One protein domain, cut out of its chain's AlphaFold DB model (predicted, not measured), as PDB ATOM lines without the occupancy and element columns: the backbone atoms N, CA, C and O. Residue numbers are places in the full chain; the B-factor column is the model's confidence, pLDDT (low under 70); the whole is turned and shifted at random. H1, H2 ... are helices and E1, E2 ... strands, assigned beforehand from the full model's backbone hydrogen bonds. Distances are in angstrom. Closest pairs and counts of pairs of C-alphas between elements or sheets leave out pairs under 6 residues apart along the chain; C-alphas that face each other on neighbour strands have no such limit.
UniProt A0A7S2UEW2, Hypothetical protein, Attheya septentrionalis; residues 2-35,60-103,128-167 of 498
ATOM      1  N   ILE A   2      31.454 -12.993  16.998       33.88
ATOM      2  CA  ILE A   2      30.162 -13.712  17.147       33.88
ATOM      3  C   ILE A   2      29.277 -13.713  15.870       33.88
ATOM      4  O   ILE A   2      28.432 -14.582  15.713       33.88
ATOM      5  N   LEU A   3      29.516 -12.821  14.899       39.06
ATOM      6  CA  LEU A   3      28.708 -12.695  13.667       39.06
ATOM      7  C   LEU A   3      29.248 -13.442  12.429       39.06
ATOM      8  O   LEU A   3      28.556 -13.504  11.421       39.06
ATOM      9  N   VAL A   4      30.466 -13.999  12.473       36.03
ATOM     10  CA  VAL A   4      31.132 -14.591  11.281       36.03
ATOM     11  C   VAL A   4      31.084 -16.128  11.284       36.03
ATOM     12  O   VAL A   4      31.505 -16.771  10.331       36.03
ATOM     13  N   ARG A   5      30.550 -16.743  12.347       38.38
ATOM     14  CA  ARG A   5      30.485 -18.208  12.510       38.38
ATOM     15  C   ARG A   5      29.069 -18.770  12.602       38.38
ATOM     16  O   ARG A   5      28.903 -19.906  13.034       38.38
ATOM     17  N   CYS A   6      28.052 -18.012  12.206       45.66
ATOM     18  CA  CYS A   6      26.757 -18.634  11.990       45.66
ATOM     19  C   CYS A   6      26.743 -19.275  10.590       45.66
ATOM     20  O   CYS A   6      27.097 -18.594   9.629       45.66
ATOM     21  N   PRO A   7      26.345 -20.550  10.446       42.06
ATOM     22  CA  PRO A   7      26.388 -21.304   9.186       42.06
ATOM     23  C   PRO A   7      25.339 -20.847   8.153       42.06
ATOM     24  O   PRO A   7      25.022 -21.584   7.222       42.06
ATOM     25  N   TRP A   8      24.777 -19.646   8.304       50.12
ATOM     26  CA  TRP A   8      23.774 -19.123   7.392       50.12
ATOM     27  C   TRP A   8      24.461 -18.737   6.083       50.12
ATOM     28  O   TRP A   8      25.207 -17.765   6.002       50.12
ATOM     29  N   THR A   9      24.208 -19.519   5.041       58.28
ATOM     30  CA  THR A   9      24.669 -19.275   3.668       58.28
ATOM     31  C   THR A   9      24.088 -17.994   3.057       58.28
ATOM     32  O   THR A   9      24.558 -17.548   2.010       58.28
ATOM     33  N   ARG A  10      23.080 -17.386   3.699       71.06
ATOM     34  CA  ARG A  10      22.336 -16.221   3.205       71.06
ATOM     35  C   ARG A  10      22.822 -14.911   3.815       71.06
ATOM     36  O   ARG A  10      23.232 -14.840   4.972       71.06
ATOM     37  N   SER A  11      22.734 -13.844   3.024       81.00
ATOM     38  CA  SER A  11      23.031 -12.488   3.494       81.00
ATOM     39  C   SER A  11      21.983 -12.046   4.514       81.00
ATOM     40  O   SER A  11      20.804 -11.957   4.182       81.00
ATOM     41  N   MET A  12      22.417 -11.722   5.732       86.88
ATOM     42  CA  MET A  12      21.540 -11.216   6.790       86.88
ATOM     43  C   MET A  12      21.689  -9.705   6.985       86.88
ATOM     44  O   MET A  12      22.778  -9.133   6.862       86.88
ATOM     45  N   ALA A  13      20.582  -9.072   7.348       89.62
ATOM     46  CA  ALA A  13      20.507  -7.697   7.806       89.62
ATOM     47  C   ALA A  13      20.024  -7.649   9.261       89.62
ATOM     48  O   ALA A  13      19.286  -8.524   9.706       89.62
ATOM     49  N   PHE A  14      20.438  -6.624  10.007       93.00
ATOM     50  CA  PHE A  14      20.104  -6.467  11.425       93.00
ATOM     51  C   PHE A  14      19.699  -5.035  11.780       93.00
ATOM     52  O   PHE A  14      20.024  -4.079  11.063       93.00
ATOM     53  N   GLY A  15      18.984  -4.901  12.902       91.81
ATOM     54  CA  GLY A  15      18.475  -3.624  13.411       91.81
ATOM     55  C   GLY A  15      17.574  -2.939  12.389       91.81
ATOM     56  O   GLY A  15      17.824  -1.791  12.002       91.81
ATOM     57  N   THR A  16      16.618  -3.685  11.849       93.56
ATOM     58  CA  THR A  16      15.849  -3.256  10.689       93.56
ATOM     59  C   THR A  16      14.651  -2.417  11.118       93.56
ATOM     60  O   THR A  16      14.038  -2.656  12.156       93.56
ATOM     61  N   LEU A  17      14.368  -1.387  10.326       95.62
ATOM     62  CA  LEU A  17      13.263  -0.457  10.505       95.62
ATOM     63  C   LEU A  17      12.470  -0.432   9.207       95.62
ATOM     64  O   LEU A  17      13.022  -0.082   8.160       95.62
ATOM     65  N   LEU A  18      11.191  -0.768   9.275       95.62
ATOM     66  CA  LEU A  18      10.265  -0.674   8.161       95.62
ATOM     67  C   LEU A  18       9.292   0.464   8.424       95.62
ATOM     68  O   LEU A  18       8.575   0.450   9.417       95.62
ATOM     69  N   LYS A  19       9.241   1.434   7.516       95.62
ATOM     70  CA  LYS A  19       8.196   2.452   7.491       95.62
ATOM     71  C   LYS A  19       7.353   2.284   6.240       95.62
ATOM     72  O   LYS A  19       7.903   2.259   5.139       95.62
ATOM     73  N   VAL A  20       6.039   2.207   6.409       94.06
ATOM     74  CA  VAL A  20       5.085   2.163   5.297       94.06
ATOM     75  C   VAL A  20       4.412   3.524   5.190       94.06
ATOM     76  O   VAL A  20       4.009   4.119   6.186       94.06
ATOM     77  N   ARG A  21       4.350   4.053   3.973       93.19
ATOM     78  CA  ARG A  21       3.616   5.267   3.630       93.19
ATOM     79  C   ARG A  21       2.578   4.913   2.582       93.19
ATOM     80  O   ARG A  21       2.910   4.280   1.582       93.19
ATOM     81  N   LEU A  22       1.353   5.349   2.822       91.38
ATOM     82  CA  LEU A  22       0.214   5.130   1.947       91.38
ATOM     83  C   LEU A  22      -0.323   6.476   1.458       91.38
ATOM     84  O   LEU A  22      -0.145   7.506   2.116       91.38
ATOM     85  N   THR A  23      -0.975   6.470   0.298       89.81
ATOM     86  CA  THR A  23      -1.818   7.591  -0.140       89.81
ATOM     87  C   THR A  23      -2.921   7.850   0.906       89.81
ATOM     88  O   THR A  23      -3.409   6.883   1.482       89.81
ATOM     89  N   PRO A  24      -3.370   9.101   1.144       85.50
ATOM     90  CA  PRO A  24      -4.347   9.419   2.201       85.50
ATOM     91  C   PRO A  24      -5.682   8.660   2.145       85.50
ATOM     92  O   PRO A  24      -6.386   8.591   3.145       85.50
ATOM     93  N   SER A  25      -6.043   8.108   0.986       82.62
ATOM     94  CA  SER A  25      -7.240   7.283   0.789       82.62
ATOM     95  C   SER A  25      -7.082   5.837   1.272       82.62
ATOM     96  O   SER A  25      -8.011   5.046   1.121       82.62
ATOM     97  N   LEU A  26      -5.902   5.457   1.765       88.81
ATOM     98  CA  LEU A  26      -5.563   4.105   2.187       88.81
ATOM     99  C   LEU A  26      -5.022   4.121   3.618       88.81
ATOM    100  O   LEU A  26      -4.208   4.969   3.983       88.81
ATOM    101  N   GLY A  27      -5.451   3.144   4.405       89.12
ATOM    102  CA  GLY A  27      -4.969   2.862   5.752       89.12
ATOM    103  C   GLY A  27      -4.467   1.433   5.844       89.12
ATOM    104  O   GLY A  27      -4.797   0.608   5.000       89.12
ATOM    105  N   ILE A  28      -3.662   1.140   6.859       89.75
ATOM    106  CA  ILE A  28      -3.390  -0.249   7.240       89.75
ATOM    107  C   ILE A  28      -4.449  -0.652   8.251       89.75
ATOM    108  O   ILE A  28      -4.645   0.075   9.225       89.75
ATOM    109  N   ASP A  29      -5.071  -1.801   8.024       86.75
ATOM    110  CA  ASP A  29      -6.025  -2.386   8.955       86.75
ATOM    111  C   ASP A  29      -5.290  -2.856  10.221       86.75
ATOM    112  O   ASP A  29      -4.518  -3.826  10.239       86.75
ATOM    113  N   THR A  30      -5.518  -2.116  11.300       82.00
ATOM    114  CA  THR A  30      -4.958  -2.336  12.635       82.00
ATOM    115  C   THR A  30      -5.796  -3.291  13.480       82.00
ATOM    116  O   THR A  30      -5.324  -3.703  14.549       82.00
ATOM    117  N   THR A  31      -6.988  -3.702  13.029       71.25
ATOM    118  CA  THR A  31      -7.807  -4.696  13.731       71.25
ATOM    119  C   THR A  31      -7.063  -6.040  13.794       71.25
ATOM    120  O   THR A  31      -6.332  -6.407  12.865       71.25
ATOM    121  N   PRO A  32      -7.114  -6.770  14.925       57.31
ATOM    122  CA  PRO A  32      -8.017  -6.629  16.073       57.31
ATOM    123  C   PRO A  32      -7.489  -5.741  17.219       57.31
ATOM    124  O   PRO A  32      -8.098  -5.714  18.289       57.31
ATOM    125  N   ASN A  33      -6.368  -5.025  17.046       55.00
ATOM    126  CA  ASN A  33      -5.713  -4.309  18.155       55.00
ATOM    127  C   ASN A  33      -6.624  -3.257  18.824       55.00
ATOM    128  O   ASN A  33      -6.505  -3.015  20.024       55.00
ATOM    129  N   GLU A  34      -7.561  -2.672  18.073       51.97
ATOM    130  CA  GLU A  34      -8.435  -1.586  18.538       51.97
ATOM    131  C   GLU A  34      -9.575  -2.056  19.452       51.97
ATOM    132  O   GLU A  34      -9.808  -1.439  20.491       51.97
ATOM    133  N   VAL A  35     -10.210  -3.195  19.141       53.97
ATOM    134  CA  VAL A  35     -11.297  -3.780  19.958       53.97
ATOM    135  C   VAL A  35     -10.807  -4.098  21.379       53.97
ATOM    136  O   VAL A  35     -11.560  -4.026  22.348       53.97
ATOM    137  N   GLN A  60      -3.671 -12.347  24.673       64.25
ATOM    138  CA  GLN A  60      -4.222 -13.043  23.521       64.25
ATOM    139  C   GLN A  60      -3.047 -13.389  22.597       64.25
ATOM    140  O   GLN A  60      -2.349 -12.464  22.167       64.25
ATOM    141  N   PRO A  61      -2.795 -14.678  22.294       74.25
ATOM    142  CA  PRO A  61      -1.652 -15.109  21.486       74.25
ATOM    143  C   PRO A  61      -1.520 -14.370  20.147       74.25
ATOM    144  O   PRO A  61      -0.413 -14.197  19.640       74.25
ATOM    145  N   VAL A  62      -2.638 -13.859  19.616       77.12
ATOM    146  CA  VAL A  62      -2.707 -13.041  18.396       77.12
ATOM    147  C   VAL A  62      -1.765 -11.830  18.406       77.12
ATOM    148  O   VAL A  62      -1.240 -11.473  17.358       77.12
ATOM    149  N   GLN A  63      -1.476 -11.231  19.569       72.62
ATOM    150  CA  GLN A  63      -0.581 -10.068  19.675       72.62
ATOM    151  C   GLN A  63       0.883 -10.407  19.358       72.62
ATOM    152  O   GLN A  63       1.649  -9.534  18.953       72.62
ATOM    153  N   PHE A  64       1.273 -11.673  19.530       76.88
ATOM    154  CA  PHE A  64       2.593 -12.161  19.132       76.88
ATOM    155  C   PHE A  64       2.659 -12.503  17.639       76.88
ATOM    156  O   PHE A  64       3.753 -12.631  17.097       76.88
ATOM    157  N   PHE A  65       1.503 -12.641  16.984       81.69
ATOM    158  CA  PHE A  65       1.391 -12.997  15.572       81.69
ATOM    159  C   PHE A  65       1.186 -11.774  14.659       81.69
ATOM    160  O   PHE A  65       1.850 -11.668  13.630       81.69
ATOM    161  N   LYS A  66       0.307 -10.832  15.042       85.25
ATOM    162  CA  LYS A  66       0.006  -9.589  14.305       85.25
ATOM    163  C   LYS A  66       0.339  -8.368  15.168       85.25
ATOM    164  O   LYS A  66      -0.245  -8.169  16.231       85.25
ATOM    165  N   SER A  67       1.250  -7.516  14.698       83.62
ATOM    166  CA  SER A  67       1.737  -6.335  15.419       83.62
ATOM    167  C   SER A  67       1.455  -5.046  14.644       83.62
ATOM    168  O   SER A  67       1.999  -4.817  13.563       83.62
ATOM    169  N   GLY A  68       0.584  -4.188  15.189       80.06
ATOM    170  CA  GLY A  68       0.225  -2.898  14.581       80.06
ATOM    171  C   GLY A  68      -0.293  -3.013  13.144       80.06
ATOM    172  O   GLY A  68       0.087  -2.210  12.301       80.06
ATOM    173  N   GLY A  69      -1.086  -4.047  12.846       86.38
ATOM    174  CA  GLY A  69      -1.630  -4.298  11.505       86.38
ATOM    175  C   GLY A  69      -0.751  -5.157  10.586       86.38
ATOM    176  O   GLY A  69      -1.230  -5.623   9.557       86.38
ATOM    177  N   MET A  70       0.507  -5.424  10.958       90.62
ATOM    178  CA  MET A  70       1.414  -6.274  10.178       90.62
ATOM    179  C   MET A  70       1.523  -7.686  10.746       90.62
ATOM    180  O   MET A  70       1.639  -7.863  11.956       90.62
ATOM    181  N   THR A  71       1.585  -8.672   9.860       91.00
ATOM    182  CA  THR A  71       1.913 -10.066  10.164       91.00
ATOM    183  C   THR A  71       3.312 -10.390   9.646       91.00
ATOM    184  O   THR A  71       3.723  -9.904   8.588       91.00
ATOM    185  N   GLY A  72       4.057 -11.196  10.401       89.44
ATOM    186  CA  GLY A  72       5.437 -11.579  10.101       89.44
ATOM    187  C   GLY A  72       6.388 -11.247  11.258       89.44
ATOM    188  O   GLY A  72       5.940 -10.831  12.328       89.44
ATOM    189  N   PRO A  73       7.710 -11.411  11.081       89.62
ATOM    190  CA  PRO A  73       8.699 -11.244  12.150       89.62
ATOM    191  C   PRO A  73       9.028  -9.761  12.406       89.62
ATOM    192  O   PRO A  73      10.178  -9.327  12.285       89.62
ATOM    193  N   VAL A  74       8.003  -8.972  12.735       91.69
ATOM    194  CA  VAL A  74       8.070  -7.529  12.993       91.69
ATOM    195  C   VAL A  74       7.310  -7.145  14.258       91.69
ATOM    196  O   VAL A  74       6.342  -7.787  14.653       91.69
ATOM    197  N   THR A  75       7.729  -6.054  14.888       91.44
ATOM    198  CA  THR A  75       7.050  -5.472  16.047       91.44
ATOM    199  C   THR A  75       6.795  -3.995  15.800       91.44
ATOM    200  O   THR A  75       7.705  -3.262  15.412       91.44
ATOM    201  N   ALA A  76       5.562  -3.549  16.012       90.62
ATOM    202  CA  ALA A  76       5.188  -2.153  15.868       90.62
ATOM    203  C   ALA A  76       5.937  -1.269  16.876       90.62
ATOM    204  O   ALA A  76       6.136  -1.630  18.037       90.62
ATOM    205  N   SER A  77       6.361  -0.098  16.416       90.56
ATOM    206  CA  SER A  77       6.929   0.940  17.267       90.56
ATOM    207  C   SER A  77       5.826   1.594  18.092       90.56
ATOM    208  O   SER A  77       4.816   2.010  17.530       90.56
ATOM    209  N   MET A  78       6.046   1.766  19.395       82.94
ATOM    210  CA  MET A  78       5.085   2.458  20.269       82.94
ATOM    211  C   MET A  78       4.989   3.960  19.956       82.94
ATOM    212  O   MET A  78       3.932   4.562  20.098       82.94
ATOM    213  N   ASP A  79       6.086   4.561  19.489       82.62
ATOM    214  CA  ASP A  79       6.206   6.021  19.390       82.62
ATOM    215  C   ASP A  79       5.677   6.610  18.076       82.62
ATOM    216  O   ASP A  79       5.521   7.824  17.944       82.62
ATOM    217  N   THR A  80       5.464   5.779  17.054       79.00
ATOM    218  CA  THR A  80       5.180   6.267  15.700       79.00
ATOM    219  C   THR A  80       4.273   5.319  14.944       79.00
ATOM    220  O   THR A  80       4.621   4.154  14.744       79.00
ATOM    221  N   GLN A  81       3.177   5.861  14.414       80.12
ATOM    222  CA  GLN A  81       2.323   5.149  13.474       80.12
ATOM    223  C   GLN A  81       3.119   4.712  12.240       80.12
ATOM    224  O   GLN A  81       3.964   5.447  11.711       80.12
ATOM    225  N   TYR A  82       2.828   3.496  11.794       87.12
ATOM    226  CA  TYR A  82       3.405   2.875  10.609       87.12
ATOM    227  C   TYR A  82       4.936   2.738  10.611       87.12
ATOM    228  O   TYR A  82       5.581   2.854   9.563       87.12
ATOM    229  N   LEU A  83       5.525   2.504  11.784       93.44
ATOM    230  CA  LEU A  83       6.916   2.082  11.921       93.44
ATOM    231  C   LEU A  83       6.963   0.727  12.618       93.44
ATOM    232  O   LEU A  83       6.388   0.564  13.690       93.44
ATOM    233  N   TRP A  84       7.721  -0.202  12.050       95.31
ATOM    234  CA  TRP A  84       7.973  -1.510  12.634       95.31
ATOM    235  C   TRP A  84       9.463  -1.790  12.715       95.31
ATOM    236  O   TRP A  84      10.258  -1.330  11.891       95.31
ATOM    237  N   HIS A  85       9.822  -2.573  13.720       94.69
ATOM    238  CA  HIS A  85      11.172  -3.021  14.008       94.69
ATOM    239  C   HIS A  85      11.269  -4.515  13.740       94.69
ATOM    240  O   HIS A  85      10.342  -5.265  14.041       94.69
ATOM    241  N   SER A  86      12.408  -4.964  13.228       92.75
ATOM    242  CA  SER A  86      12.761  -6.379  13.254       92.75
ATOM    243  C   SER A  86      14.234  -6.547  13.611       92.75
ATOM    244  O   SER A  86      15.107  -5.790  13.169       92.75
ATOM    245  N   GLY A  87      14.517  -7.523  14.476       91.25
ATOM    246  CA  GLY A  87      15.872  -7.769  14.967       91.25
ATOM    247  C   GLY A  87      16.814  -8.147  13.828       91.25
ATOM    248  O   GLY A  87      17.896  -7.568  13.688       91.25
ATOM    249  N   THR A  88      16.359  -9.066  12.977       90.62
ATOM    250  CA  THR A  88      17.097  -9.596  11.832       90.62
ATOM    251  C   THR A  88      16.155  -9.926  10.689       90.62
ATOM    252  O   THR A  88      15.032 -10.362  10.924       90.62
ATOM    253  N   CYS A  89      16.631  -9.794   9.458       89.62
ATOM    254  CA  CYS A  89      15.933 -10.308   8.289       89.62
ATOM    255  C   CYS A  89      16.929 -10.820   7.247       89.62
ATOM    256  O   CYS A  89      18.115 -10.473   7.258       89.62
ATOM    257  N   ASP A  90      16.420 -11.592   6.303       88.25
ATOM    258  CA  ASP A  90      17.128 -12.051   5.116       88.25
ATOM    259  C   ASP A  90      16.256 -11.867   3.867       88.25
ATOM    260  O   ASP A  90      15.224 -11.197   3.899       88.25
ATOM    261  N   GLU A  91      16.694 -12.420   2.739       85.75
ATOM    262  CA  GLU A  91      15.983 -12.327   1.458       85.75
ATOM    263  C   GLU A  91      14.646 -13.082   1.411       85.75
ATOM    264  O   GLU A  91      13.836 -12.822   0.526       85.75
ATOM    265  N   SER A  92      14.407 -13.994   2.351       84.81
ATOM    266  CA  SER A  92      13.173 -14.784   2.460       84.81
ATOM    267  C   SER A  92      12.161 -14.191   3.432       84.81
ATOM    268  O   SER A  92      11.002 -14.599   3.414       84.81
ATOM    269  N   THR A  93      12.584 -13.242   4.267       87.69
ATOM    270  CA  THR A  93      11.721 -12.619   5.268       87.69
ATOM    271  C   THR A  93      10.581 -11.867   4.591       87.69
ATOM    272  O   THR A  93      10.808 -10.862   3.914       87.69
ATOM    273  N   THR A  94       9.356 -12.339   4.809       90.38
ATOM    274  CA  THR A  94       8.138 -11.725   4.271       90.38
ATOM    275  C   THR A  94       7.322 -11.104   5.395       90.38
ATOM    276  O   THR A  94       7.289 -11.607   6.517       90.38
ATOM    277  N   VAL A  95       6.700  -9.971   5.087       91.88
ATOM    278  CA  VAL A  95       5.762  -9.279   5.964       91.88
ATOM    279  C   VAL A  95       4.511  -8.955   5.168       91.88
ATOM    280  O   VAL A  95       4.603  -8.545   4.009       91.88
ATOM    281  N   THR A  96       3.361  -9.106   5.804       92.06
ATOM    282  CA  THR A  96       2.053  -8.919   5.176       92.06
ATOM    283  C   THR A  96       1.260  -7.911   5.987       92.06
ATOM    284  O   THR A  96       1.402  -7.839   7.205       92.06
ATOM    285  N   PHE A  97       0.432  -7.110   5.331       91.31
ATOM    286  CA  PHE A  97      -0.513  -6.231   6.003       91.31
ATOM    287  C   PHE A  97      -1.767  -6.084   5.159       91.31
ATOM    288  O   PHE A  97      -1.703  -6.086   3.930       91.31
ATOM    289  N   ASP A  98      -2.890  -5.953   5.848       88.81
ATOM    290  CA  ASP A  98      -4.171  -5.639   5.240       88.81
ATOM    291  C   ASP A  98      -4.293  -4.122   5.082       88.81
ATOM    292  O   ASP A  98      -3.796  -3.353   5.911       88.81
ATOM    293  N   MET A  99      -4.925  -3.684   3.996       89.44
ATOM    294  CA  MET A  99      -5.201  -2.271   3.761       89.44
ATOM    295  C   MET A  99      -6.696  -2.023   3.698       89.44
ATOM    296  O   MET A  99      -7.413  -2.749   3.012       89.44
ATOM    297  N   ASP A 100      -7.106  -0.919   4.305       86.56
ATOM    298  CA  ASP A 100      -8.458  -0.395   4.224       86.56
ATOM    299  C   ASP A 100      -8.513   0.827   3.314       86.56
ATOM    300  O   ASP A 100      -7.596   1.653   3.267       86.56
ATOM    301  N   ILE A 101      -9.631   0.973   2.606       85.38
ATOM    302  CA  ILE A 101      -9.949   2.207   1.892       85.38
ATOM    303  C   ILE A 101     -10.548   3.170   2.915       85.38
ATOM    304  O   ILE A 101     -11.695   3.010   3.338       85.38
ATOM    305  N   ILE A 102      -9.776   4.184   3.309       81.69
ATOM    306  CA  ILE A 102     -10.243   5.208   4.242       81.69
ATOM    307  C   ILE A 102     -11.242   6.091   3.498       81.69
ATOM    308  O   ILE A 102     -10.880   6.880   2.620       81.69
ATOM    309  N   GLN A 103     -12.518   5.971   3.859       67.12
ATOM    310  CA  GLN A 103     -13.531   6.910   3.398       67.12
ATOM    311  C   GLN A 103     -13.255   8.274   4.027       67.12
ATOM    312  O   GLN A 103     -13.194   8.412   5.249       67.12
ATOM    313  N   GLU A 128      -4.244  14.788  -9.352       87.38
ATOM    314  CA  GLU A 128      -4.537  13.373  -9.521       87.38
ATOM    315  C   GLU A 128      -3.337  12.545  -9.034       87.38
ATOM    316  O   GLU A 128      -2.288  12.485  -9.680       87.38
ATOM    317  N   LEU A 129      -3.484  11.910  -7.875       83.50
ATOM    318  CA  LEU A 129      -2.524  10.975  -7.315       83.50
ATOM    319  C   LEU A 129      -3.142   9.579  -7.289       83.50
ATOM    320  O   LEU A 129      -4.029   9.284  -6.488       83.50
ATOM    321  N   LYS A 130      -2.626   8.693  -8.146       89.06
ATOM    322  CA  LYS A 130      -2.993   7.274  -8.097       89.06
ATOM    323  C   LYS A 130      -2.620   6.678  -6.735       89.06
ATOM    324  O   LYS A 130      -1.587   7.065  -6.174       89.06
ATOM    325  N   PRO A 131      -3.397   5.715  -6.216       89.56
ATOM    326  CA  PRO A 131      -3.080   5.076  -4.950       89.56
ATOM    327  C   PRO A 131      -1.694   4.441  -5.038       89.56
ATOM    328  O   PRO A 131      -1.355   3.792  -6.028       89.56
ATOM    329  N   CYS A 132      -0.860   4.680  -4.035       92.06
ATOM    330  CA  CYS A 132       0.500   4.177  -4.015       92.06
ATOM    331  C   CYS A 132       0.897   3.721  -2.616       92.06
ATOM    332  O   CYS A 132       0.432   4.247  -1.602       92.06
ATOM    333  N   ILE A 133       1.784   2.736  -2.598       94.19
ATOM    334  CA  ILE A 133       2.428   2.211  -1.406       94.19
ATOM    335  C   ILE A 133       3.905   2.534  -1.538       94.19
ATOM    336  O   ILE A 133       4.536   2.197  -2.541       94.19
ATOM    337  N   GLN A 134       4.468   3.162  -0.517       95.56
ATOM    338  CA  GLN A 134       5.901   3.346  -0.396       95.56
ATOM    339  C   GLN A 134       6.401   2.656   0.867       95.56
ATOM    340  O   GLN A 134       6.018   3.011   1.981       95.56
ATOM    341  N   THR A 135       7.312   1.705   0.702       95.50
ATOM    342  CA  THR A 135       8.025   1.077   1.811       95.50
ATOM    343  C   THR A 135       9.431   1.660   1.903       95.50
ATOM    344  O   THR A 135      10.149   1.798   0.912       95.50
ATOM    345  N   CYS A 136       9.822   2.054   3.109       96.50
ATOM    346  CA  CYS A 136      11.151   2.551   3.439       96.50
ATOM    347  C   CYS A 136      11.766   1.602   4.462       96.50
ATOM    348  O   CYS A 136      11.377   1.600   5.628       96.50
ATOM    349  N   PHE A 137      12.724   0.799   4.019       95.81
ATOM    350  CA  PHE A 137      13.370  -0.225   4.824       95.81
ATOM    351  C   PHE A 137      14.815   0.169   5.128       95.81
ATOM    352  O   PHE A 137      15.683   0.110   4.253       95.81
ATOM    353  N   ALA A 138      15.085   0.598   6.358       96.56
ATOM    354  CA  ALA A 138      16.421   0.949   6.823       96.56
ATOM    355  C   ALA A 138      17.025  -0.200   7.634       96.56
ATOM    356  O   ALA A 138      16.419  -0.685   8.582       96.56
ATOM    357  N   TYR A 139      18.233  -0.630   7.288       95.56
ATOM    358  CA  TYR A 139      18.841  -1.836   7.849       95.56
ATOM    359  C   TYR A 139      20.363  -1.738   7.881       95.56
ATOM    360  O   TYR A 139      20.963  -0.935   7.167       95.56
ATOM    361  N   THR A 140      21.005  -2.549   8.718       95.44
ATOM    362  CA  THR A 140      22.466  -2.624   8.798       95.44
ATOM    363  C   THR A 140      22.947  -3.958   8.235       95.44
ATOM    364  O   THR A 140      22.337  -4.995   8.481       95.44
ATOM    365  N   THR A 141      24.032  -3.932   7.462       92.38
ATOM    366  CA  THR A 141      24.665  -5.132   6.881       92.38
ATOM    367  C   THR A 141      26.139  -5.197   7.234       92.38
ATOM    368  O   THR A 141      26.771  -4.156   7.415       92.38
ATOM    369  N   CYS A 142      26.688  -6.407   7.287       89.44
ATOM    370  CA  CYS A 142      28.129  -6.630   7.320       89.44
ATOM    371  C   CYS A 142      28.654  -6.698   5.883       89.44
ATOM    372  O   CYS A 142      28.165  -7.491   5.081       89.44
ATOM    373  N   VAL A 143      29.645  -5.877   5.556       88.88
ATOM    374  CA  VAL A 143      30.261  -5.835   4.228       88.88
ATOM    375  C   VAL A 143      31.755  -6.055   4.384       88.88
ATOM    376  O   VAL A 143      32.403  -5.370   5.178       88.88
ATOM    377  N   GLN A 144      32.297  -7.004   3.625       91.31
ATOM    378  CA  GLN A 144      33.737  -7.169   3.502       91.31
ATOM    379  C   GLN A 144      34.258  -6.235   2.414       91.31
ATOM    380  O   GLN A 144      33.794  -6.271   1.270       91.31
ATOM    381  N   ASP A 145      35.230  -5.405   2.761       91.19
ATOM    382  CA  ASP A 145      36.007  -4.679   1.770       91.19
ATOM    383  C   ASP A 145      36.862  -5.682   0.982       91.19
ATOM    384  O   ASP A 145      37.705  -6.381   1.543       91.19
ATOM    385  N   LYS A 146      36.637  -5.764  -0.334       93.56
ATOM    386  CA  LYS A 146      37.340  -6.705  -1.221       93.56
ATOM    387  C   LYS A 146      38.846  -6.445  -1.294       93.56
ATOM    388  O   LYS A 146      39.589  -7.365  -1.616       93.56
ATOM    389  N   SER A 147      39.282  -5.211  -1.049       95.06
ATOM    390  CA  SER A 147      40.687  -4.816  -1.165       95.06
ATOM    391  C   SER A 147      41.481  -5.106   0.108       95.06
ATOM    392  O   SER A 147      42.600  -5.607   0.034       95.06
ATOM    393  N   THR A 148      40.892  -4.833   1.273       94.81
ATOM    394  CA  THR A 148      41.554  -4.988   2.576       94.81
ATOM    395  C   THR A 148      41.190  -6.291   3.285       94.81
ATOM    396  O   THR A 148      41.869  -6.690   4.227       94.81
ATOM    397  N   GLY A 149      40.102  -6.950   2.877       92.44
ATOM    398  CA  GLY A 149      39.522  -8.097   3.577       92.44
ATOM    399  C   GLY A 149      38.848  -7.737   4.906       92.44
ATOM    400  O   GLY A 149      38.335  -8.635   5.578       92.44
ATOM    401  N   ILE A 150      38.830  -6.453   5.290       92.94
ATOM    402  CA  ILE A 150      38.278  -5.971   6.559       92.94
ATOM    403  C   ILE A 150      36.751  -5.951   6.482       92.94
ATOM    404  O   ILE A 150      36.156  -5.489   5.507       92.94
ATOM    405  N   TRP A 151      36.109  -6.441   7.539       89.12
ATOM    406  CA  TRP A 151      34.659  -6.400   7.692       89.12
ATOM    407  C   TRP A 151      34.228  -5.110   8.381       89.12
ATOM    408  O   TRP A 151      34.765  -4.744   9.426       89.12
ATOM    409  N   SER A 152      33.226  -4.444   7.819       92.69
ATOM    410  CA  SER A 152      32.613  -3.240   8.383       92.69
ATOM    411  C   SER A 152      31.094  -3.369   8.414       92.69
ATOM    412  O   SER A 152      30.505  -4.152   7.664       92.69
ATOM    413  N   THR A 153      30.447  -2.611   9.296       93.62
ATOM    414  CA  THR A 153      28.990  -2.485   9.312       93.62
ATOM    415  C   THR A 153      28.575  -1.252   8.518       93.62
ATOM    416  O   THR A 153      29.142  -0.172   8.667       93.62
ATOM    417  N   VAL A 154      27.580  -1.410   7.649       94.12
ATOM    418  CA  VAL A 154      27.080  -0.336   6.784       94.12
ATOM    419  C   VAL A 154      25.574  -0.221   6.951       94.12
ATOM    420  O   VAL A 154      24.847  -1.197   6.742       94.12
ATOM    421  N   ARG A 155      25.104   0.982   7.304       96.06
ATOM    422  CA  ARG A 155      23.678   1.325   7.317       96.06
ATOM    423  C   ARG A 155      23.211   1.593   5.889       96.06
ATOM    424  O   ARG A 155      23.841   2.348   5.154       96.06
ATOM    425  N   ARG A 156      22.107   0.971   5.498       95.31
ATOM    426  CA  ARG A 156      21.496   1.075   4.174       95.31
ATOM    427  C   ARG A 156      20.021   1.414   4.312       95.31
ATOM    428  O   ARG A 156      19.401   1.142   5.337       95.31
ATOM    429  N   MET A 157      19.470   1.986   3.253       96.38
ATOM    430  CA  MET A 157      18.042   2.222   3.109       96.38
ATOM    431  C   MET A 157      17.613   1.708   1.739       96.38
ATOM    432  O   MET A 157      18.233   2.037   0.730       96.38
ATOM    433  N   ARG A 158      16.576   0.878   1.712       95.31
ATOM    434  CA  ARG A 158      15.894   0.432   0.500       95.31
ATOM    435  C   ARG A 158      14.533   1.107   0.472       95.31
ATOM    436  O   ARG A 158      13.809   1.057   1.460       95.31
ATOM    437  N   VAL A 159      14.209   1.739  -0.645       96.44
ATOM    438  CA  VAL A 159      12.904   2.359  -0.864       96.44
ATOM    439  C   VAL A 159      12.261   1.660  -2.046       96.44
ATOM    440  O   VAL A 159      12.899   1.522  -3.089       96.44
ATOM    441  N   LEU A 160      11.026   1.207  -1.871       96.75
ATOM    442  CA  LEU A 160      10.198   0.671  -2.941       96.75
ATOM    443  C   LEU A 160       8.914   1.490  -2.987       96.75
ATOM    444  O   LEU A 160       8.273   1.684  -1.959       96.75
ATOM    445  N   THR A 161       8.553   1.960  -4.175       95.69
ATOM    446  CA  THR A 161       7.283   2.645  -4.418       95.69
ATOM    447  C   THR A 161       6.530   1.870  -5.486       95.69
ATOM    448  O   THR A 161       7.060   1.675  -6.580       95.69
ATOM    449  N   THR A 162       5.298   1.480  -5.186       94.25
ATOM    450  CA  THR A 162       4.410   0.772  -6.109       94.25
ATOM    451  C   THR A 162       3.106   1.545  -6.231       94.25
ATOM    452  O   THR A 162       2.457   1.848  -5.233       94.25
ATOM    453  N   THR A 163       2.716   1.875  -7.458       92.25
ATOM    454  CA  THR A 163       1.393   2.435  -7.757       92.25
ATOM    455  C   THR A 163       0.396   1.308  -7.970       92.25
ATOM    456  O   THR A 163       0.702   0.354  -8.682       92.25
ATOM    457  N   MET A 164      -0.801   1.439  -7.412       88.56
ATOM    458  CA  MET A 164      -1.866   0.455  -7.543       88.56
ATOM    459  C   MET A 164      -2.852   0.886  -8.635       88.56
ATOM    460  O   MET A 164      -3.311   2.033  -8.627       88.56
ATOM    461  N   PRO A 165      -3.187   0.001  -9.589       88.06
ATOM    462  CA  PRO A 165      -4.269   0.267 -10.522       88.06
ATOM    463  C   PRO A 165      -5.609   0.264  -9.778       88.06
ATOM    464  O   PRO A 165      -5.834  -0.544  -8.880       88.06
ATOM    465  N   THR A 166      -6.513   1.158 -10.167       86.38
ATOM    466  CA  THR A 166      -7.893   1.174  -9.674       86.38
ATOM    467  C   THR A 166      -8.803   0.477 -10.677       86.38
ATOM    468  O   THR A 166      -8.737   0.773 -11.871       86.38
ATOM    469  N   ALA A 167      -9.671  -0.408 -10.197       87.06
ATOM    470  CA  ALA A 167     -10.707  -1.038 -11.003       87.06
ATOM    471  C   ALA A 167     -12.008  -0.226 -10.926       87.06
ATOM    472  O   ALA A 167     -12.388   0.246  -9.856       87.06
TER     473      ALA A 167
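Overview. This is residues 2 to 35, 60 to 103 and 128 to 167 of the 498 residues of the protein "Hypothetical protein" of Attheya septentrionalis (UniProt A0A7S2UEW2). A long, twisted sheet of four strands makes the body, with the long E5 and E6 hairpin along the longest axis and its tip, residues 145 to 150, sticking out at one end. At the other end E2 and E4 make a small separate pair, while the unnamed stretch 66 to 82 folds back beside E3, tied to it by a short pairing, and the short helix H1 lies off the sheet. The printed part has 118 residues, with one named helix and six named strands in the order E1, E2, H1, E3, E4, E5, E6; the larger sheet runs E3, E1, E5, E6, all antiparallel. The class is mostly strand, though under half of the residues are in named elements. The whole is loose, with a radius of gyration of the C-alphas of 17.2 A, and spans 56 by 41 by 26 A.

Along the chain. E1, residues 13 to 22, begins at C-alpha 13 (20.507, -7.697, 7.806), is 24.7 A long and bends by 65 degrees at residue 16. E2 holds residues 26 to 28, 7.0 A. H1 holds residues 62 to 65, 5.0 A. E3, residues 83 to 89, measures 15.7 A, and E4, residues 99 to 101, 6.8 A. E5, residues 132 to 144, is 35.9 A long and bends by 54 degrees at residue 140. E6, residues 151 to 163, is 37.7 A long and ends at C-alpha 163 (1.393, 2.435, -7.757).

Arrangement. In the larger sheet E3 and E6 are edge strands. E3 and E1 are antiparallel at 149 degrees, with N 18 and O 84 2.8 A apart, within hydrogen-bond range. E1 and E5 are antiparallel at 167 degrees, with N 19 and O 136 at 2.9 A. E5 and E6, a hairpin, are antiparallel at 164 degrees, with N 137 and O 158 at 2.8 A. Residues 75 to 76 pair with residues 84 to 85 of E3, and residues 70 to 71 with 96 to 97, both antiparallel. E2 and E4 are antiparallel at 146 degrees, with N 27 and O 100 at 2.8 A. E1 and E2 meet only through their link. H1 is not on the larger sheet and is apart from E1, for instance; it is too short for an O i to N i+4 pair, and its one O i to N i+3 pair is within range.

Size, cuts and confidence. The C-alphas farthest apart, those of Gln 103 and Thr 148, are 56.4 A apart. Residues 36 to 59 are not printed, with 12.2 A between C-alphas 35 and 60, and neither are residues 104 to 127, with 17.0 A between C-alphas 103 and 128. Of the links that are printed whole, H1 to E3 is long, with 17 residues. The mean pLDDT of the printed part is 84.6; residues 2 to 9, 32 to 35, 60 and 103 are under 70.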